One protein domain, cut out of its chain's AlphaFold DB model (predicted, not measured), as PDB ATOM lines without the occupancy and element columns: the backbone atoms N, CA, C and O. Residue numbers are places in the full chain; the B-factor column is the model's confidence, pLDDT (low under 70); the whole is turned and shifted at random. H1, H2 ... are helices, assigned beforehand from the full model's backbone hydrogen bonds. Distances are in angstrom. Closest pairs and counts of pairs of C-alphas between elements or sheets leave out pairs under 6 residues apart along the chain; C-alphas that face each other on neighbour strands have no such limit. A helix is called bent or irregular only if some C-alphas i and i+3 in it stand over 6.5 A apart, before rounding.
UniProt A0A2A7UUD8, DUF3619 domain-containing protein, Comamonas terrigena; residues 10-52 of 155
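Overview. This is residues 10 to 52 of the 155 residues of the protein "DUF3619 domain-containing protein" of Comamonas terrigena (UniProt A0A2A7UUD8). Two long helices, H1 and then H2, make an open V, with the corner at the tight link of residues 29 and 30 and the two far ends at Val 10 and Val 52 spread apart. The arms meet only near that corner, and the room between them is empty. The printed part has 43 residues, with two named helices in the order H1, H2 and no named strand; the class is all helix. The whole is loose, with a radius of gyration of the C-alphas of 12.9 A, and flat, spanning 34 by 28 by 8 A.

Arrangement. H1, residues 10 to 28, is joined by a tight link of 2 residues to H2, residues 31 to 52. The two helices are close but not clearly touching, with 1 pair of C-alphas within 8 A. That closest pair is Gln 26 and Thr 34, whose C-alphas are 7.4 A apart. The helices run opposite ways at a steep tilt of 36 degrees, only just past shallow. Their centres are 17.5 A apart. Residues 10 to 25 of H1 and residues 38 to 52 of H2 stand free. In H2 every O i to N i+4 pair is within hydrogen-bond range; in H1 13 of 15 are.

Along the chain. H1 begins at C-alpha 10, (157.040, 164.665, 153.859), and ends at C-alpha 28, (154.699, 185.892, 134.157), 29.1 A from first to last C-alpha. It is neither bent nor irregular, but only just: C-alphas 24 and 27 are 6.3 A apart. H2 measures 31.2 A from C-alpha 31 to C-alpha 52, the latter at (172.403, 158.196, 134.816).

Size, cuts and confidence. The two C-alphas farthest apart are those of Val 10 and Val 32, at 34.5 A. The C-alphas of Val 10 and Val 52 are 25.3 A apart. The printed part has no cut and no long link. Its mean pLDDT is 80.6, and residues 48 to 52, in H2, are under 70.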
ATOM      1  N   VAL A  10     157.520 163.314 153.511       86.06
ATOM      2  CA  VAL A  10     157.040 164.665 153.859       86.06
ATOM      3  C   VAL A  10     157.866 165.737 153.146       86.06
ATOM      4  O   VAL A  10     157.283 166.647 152.552       86.06
ATOM      5  N   ALA A  11     159.195 165.602 153.149       81.81
ATOM      6  CA  ALA A  11     160.097 166.525 152.466       81.81
ATOM      7  C   ALA A  11     159.865 166.537 150.945       81.81
ATOM      8  O   ALA A  11     159.759 167.609 150.351       81.81
ATOM      9  N   ASP A  12     159.677 165.369 150.327       86.38
ATOM     10  CA  ASP A  12     159.379 165.256 148.897       86.38
ATOM     11  C   ASP A  12     158.035 165.913 148.529       86.38
ATOM     12  O   ASP A  12     157.936 166.676 147.564       86.38
ATOM     13  N   ARG A  13     156.986 165.706 149.338       88.31
ATOM     14  CA  ARG A  13     155.688 166.372 149.124       88.31
ATOM     15  C   ARG A  13     155.785 167.890 149.255       88.31
ATOM     16  O   ARG A  13     155.127 168.607 148.500       88.31
ATOM     17  N   PHE A  14     156.582 168.382 150.198       90.56
ATOM     18  CA  PHE A  14     156.827 169.811 150.366       90.56
ATOM     19  C   PHE A  14     157.607 170.390 149.178       90.56
ATOM     20  O   PHE A  14     157.168 171.376 148.581       90.56
ATOM     21  N   GLY A  15     158.682 169.718 148.759       90.44
ATOM     22  CA  GLY A  15     159.460 170.086 147.577       90.44
ATOM     23  C   GLY A  15     158.602 170.148 146.313       90.44
ATOM     24  O   GLY A  15     158.662 171.130 145.572       90.44
ATOM     25  N   ARG A  16     157.711 169.169 146.106       88.81
ATOM     26  CA  ARG A  16     156.763 169.168 144.979       88.81
ATOM     27  C   ARG A  16     155.792 170.350 145.004       88.81
ATOM     28  O   ARG A  16     155.523 170.923 143.950       88.81
ATOM     29  N   LYS A  17     155.291 170.754 146.178       91.31
ATOM     30  CA  LYS A  17     154.425 171.943 146.308       91.31
ATOM     31  C   LYS A  17     155.169 173.230 145.949       91.31
ATOM     32  O   LYS A  17     154.620 174.057 145.222       91.31
ATOM     33  N   ILE A  18     156.413 173.380 146.409       92.00
ATOM     34  CA  ILE A  18     157.259 174.534 146.070       92.00
ATOM     35  C   ILE A  18     157.531 174.570 144.566       92.00
ATOM     36  O   ILE A  18     157.311 175.599 143.929       92.00
ATOM     37  N   ALA A  19     157.944 173.442 143.985       87.19
ATOM     38  CA  ALA A  19     158.226 173.342 142.557       87.19
ATOM     39  C   ALA A  19     156.998 173.697 141.704       87.19
ATOM     40  O   ALA A  19     157.118 174.443 140.733       87.19
ATOM     41  N   ALA A  20     155.808 173.228 142.094       86.88
ATOM     42  CA  ALA A  20     154.561 173.570 141.414       86.88
ATOM     43  C   ALA A  20     154.256 175.076 141.490       86.88
ATOM     44  O   ALA A  20     153.873 175.676 140.485       86.88
ATOM     45  N   ARG A  21     154.465 175.709 142.655       88.00
ATOM     46  CA  ARG A  21     154.221 177.148 142.824       88.00
ATOM     47  C   ARG A  21     155.209 178.000 142.025       88.00
ATOM     48  O   ARG A  21     154.787 178.956 141.383       88.00
ATOM     49  N   LEU A  22     156.486 177.620 142.012       85.94
ATOM     50  CA  LEU A  22     157.519 178.288 141.219       85.94
ATOM     51  C   LEU A  22     157.260 178.131 139.713       85.94
ATOM     52  O   LEU A  22     157.386 179.092 138.960       85.94
ATOM     53  N   SER A  23     156.831 176.941 139.279       83.06
ATOM     54  CA  SER A  23     156.480 176.686 137.879       83.06
ATOM     55  C   SER A  23     155.261 177.490 137.427       83.06
ATOM     56  O   SER A  23     155.224 177.913 136.276       83.06
ATOM     57  N   ALA A  24     154.278 177.711 138.306       82.81
ATOM     58  CA  ALA A  24     153.118 178.545 138.002       82.81
ATOM     59  C   ALA A  24     153.505 180.024 137.814       82.81
ATOM     60  O   ALA A  24     152.980 180.681 136.921       82.81
ATOM     61  N   GLY A  25     154.460 180.530 138.605       80.44
ATOM     62  CA  GLY A  25     154.985 181.896 138.473       80.44
ATOM     63  C   GLY A  25     155.890 182.113 137.255       80.44
ATOM     64  O   GLY A  25     156.098 183.246 136.847       80.44
ATOM     65  N   GLN A  26     156.395 181.043 136.630       77.75
ATOM     66  CA  GLN A  26     157.278 181.136 135.461       77.75
ATOM     67  C   GLN A  26     156.582 181.721 134.216       77.75
ATOM     68  O   GLN A  26     157.266 182.183 133.306       77.75
ATOM     69  N   ALA A  27     155.246 181.683 134.150       71.31
ATOM     70  CA  ALA A  27     154.478 182.195 133.011       71.31
ATOM     71  C   ALA A  27     154.448 183.735 132.932       71.31
ATOM     72  O   ALA A  27     154.211 184.269 131.855       71.31
ATOM     73  N   ASP A  28     154.717 184.424 134.044       81.75
ATOM     74  CA  ASP A  28     154.699 185.892 134.157       81.75
ATOM     75  C   ASP A  28     156.111 186.508 134.052       81.75
ATOM     76  O   ASP A  28     156.331 187.694 134.288       81.75
ATOM     77  N   LEU A  29     157.119 185.686 133.731       81.75
ATOM     78  CA  LEU A  29     158.507 186.131 133.675       81.75
ATOM     79  C   LEU A  29     158.850 186.792 132.329       81.75
ATOM     80  O   LEU A  29     158.473 186.277 131.272       81.75
ATOM     81  N   PRO A  30     159.671 187.858 132.340       83.81
ATOM     82  CA  PRO A  30     160.217 188.446 131.125       83.81
ATOM     83  C   PRO A  30     160.967 187.414 130.274       83.81
ATOM     84  O   PRO A  30     161.682 186.553 130.794       83.81
ATOM     85  N   TYR A  31     160.873 187.562 128.952       82.69
ATOM     86  CA  TYR A  31     161.443 186.644 127.957       82.69
ATOM     87  C   TYR A  31     162.932 186.303 128.181       82.69
ATOM     88  O   TYR A  31     163.358 185.164 128.022       82.69
ATOM     89  N   VAL A  32     163.743 187.265 128.626       86.62
ATOM     90  CA  VAL A  32     165.177 187.033 128.882       86.62
ATOM     91  C   VAL A  32     165.402 186.048 130.039       86.62
ATOM     92  O   VAL A  32     166.357 185.268 130.028       86.62
ATOM     93  N   VAL A  33     164.527 186.051 131.048       84.62
ATOM     94  CA  VAL A  33     164.650 185.166 132.214       84.62
ATOM     95  C   VAL A  33     164.225 183.745 131.855       84.62
ATOM     96  O   VAL A  33     164.878 182.788 132.276       84.62
ATOM     97  N   THR A  34     163.182 183.589 131.036       85.19
ATOM     98  CA  THR A  34     162.741 182.269 130.566       85.19
ATOM     99  C   THR A  34     163.803 181.604 129.691       85.19
ATOM    100  O   THR A  34     164.050 180.407 129.852       85.19
ATOM    101  N   GLU A  35     164.519 182.373 128.868       87.19
ATOM    102  CA  GLU A  35     165.617 181.851 128.047       87.19
ATOM    103  C   GLU A  35     166.814 181.399 128.901       87.19
ATOM    104  O   GLU A  35     167.348 180.303 128.716       87.19
ATOM    105  N   ARG A  36     167.187 182.170 129.933       84.50
ATOM    106  CA  ARG A  36     168.231 181.750 130.891       84.50
ATOM    107  C   ARG A  36     167.826 180.503 131.683       84.50
ATOM    108  O   ARG A  36     168.668 179.640 131.931       84.50
ATOM    109  N   LEU A  37     166.551 180.385 132.058       85.88
ATOM    110  CA  LEU A  37     166.003 179.192 132.716       85.88
ATOM    111  C   LEU A  37     165.989 177.969 131.791       85.88
ATOM    112  O   LEU A  37     166.188 176.839 132.243       85.88
ATOM    113  N   ARG A  38     165.759 178.171 130.492       82.88
ATOM    114  CA  ARG A  38     165.862 177.108 129.494       82.88
ATOM    115  C   ARG A  38     167.302 176.615 129.377       82.88
ATOM    116  O   ARG A  38     167.532 175.414 129.520       82.88
ATOM    117  N   ALA A  39     168.257 177.532 129.217       86.62
ATOM    118  CA  ALA A  39     169.677 177.203 129.135       86.62
ATOM    119  C   ALA A  39     170.169 176.456 130.388       86.62
ATOM    120  O   ALA A  39     170.848 175.433 130.278       86.62
ATOM    121  N   SER A  40     169.774 176.898 131.588       81.56
ATOM    122  CA  SER A  40     170.150 176.215 132.833       81.56
ATOM    123  C   SER A  40     169.512 174.826 132.964       81.56
ATOM    124  O   SER A  40     170.172 173.893 133.426       81.56
ATOM    125  N   ARG A  41     168.266 174.633 132.501       84.44
ATOM    126  CA  ARG A  41     167.622 173.309 132.434       84.44
ATOM    127  C   ARG A  41     168.371 172.376 131.485       84.44
ATOM    128  O   ARG A  41     168.607 171.223 131.841       84.44
ATOM    129  N   GLU A  42     168.756 172.849 130.303       87.38
ATOM    130  CA  GLU A  42     169.534 172.060 129.340       87.38
ATOM    131  C   GLU A  42     170.902 171.665 129.920       87.38
ATOM    132  O   GLU A  42     171.292 170.493 129.856       87.38
ATOM    133  N   GLN A  43     171.581 172.592 130.602       80.88
ATOM    134  CA  GLN A  43     172.818 172.311 131.336       80.88
ATOM    135  C   GLN A  43     172.608 171.261 132.437       80.88
ATOM    136  O   GLN A  43     173.334 170.265 132.479       80.88
ATOM    137  N   ALA A  44     171.585 171.410 133.282       78.62
ATOM    138  CA  ALA A  44     171.287 170.456 134.349       78.62
ATOM    139  C   ALA A  44     170.926 169.058 133.807       78.62
ATOM    140  O   ALA A  44     171.366 168.040 134.349       78.62
ATOM    141  N   LEU A  45     170.177 168.980 132.703       81.50
ATOM    142  CA  LEU A  45     169.854 167.715 132.037       81.50
ATOM    143  C   LEU A  45     171.091 167.047 131.433       81.50
ATOM    144  O   LEU A  45     171.212 165.823 131.514       81.50
ATOM    145  N   SER A  46     172.028 167.820 130.879       76.62
ATOM    146  CA  SER A  46     173.299 167.281 130.381       76.62
ATOM    147  C   SER A  46     174.123 166.641 131.510       76.62
ATOM    148  O   SER A  46     174.636 165.528 131.356       76.62
ATOM    149  N   MET A  47     174.148 167.276 132.689       70.12
ATOM    150  CA  MET A  47     174.799 166.737 133.885       70.12
ATOM    151  C   MET A  47     174.075 165.493 134.417       70.12
ATOM    152  O   MET A  47     174.722 164.496 134.741       70.12
ATOM    153  N   ARG A  48     172.734 165.482 134.434       61.94
ATOM    154  CA  ARG A  48     171.949 164.307 134.853       61.94
ATOM    155  C   ARG A  48     172.093 163.130 133.889       61.94
ATOM    156  O   ARG A  48     172.173 161.992 134.340       61.94
ATOM    157  N   LYS A  49     172.166 163.363 132.575       56.03
ATOM    158  CA  LYS A  49     172.423 162.299 131.583       56.03
ATOM    159  C   LYS A  49     173.798 161.654 131.810       56.03
ATOM    160  O   LYS A  49     173.946 160.438 131.663       56.03
ATOM    161  N   ARG A  50     174.780 162.442 132.259       53.56
ATOM    162  CA  ARG A  50     176.083 161.940 132.714       53.56
ATOM    163  C   ARG A  50     175.970 161.130 134.015       53.56
ATOM    164  O   ARG A  50     176.564 160.067 134.103       53.56
ATOM    165  N   ALA A  51     175.138 161.554 134.966       50.50
ATOM    166  CA  ALA A  51     174.903 160.817 136.214       50.50
ATOM    167  C   ALA A  51     174.135 159.488 136.019       50.50
ATOM    168  O   ALA A  51     174.453 158.481 136.647       50.50
ATOM    169  N   VAL A  52     173.150 159.435 135.117       51.03
ATOM    170  CA  VAL A  52     172.403 158.196 134.816       51.03
ATOM    171  C   VAL A  52     173.279 157.186 134.065       51.03
ATOM    172  O   VAL A  52     173.181 155.988 134.313       51.03
TER     173      VAL A  52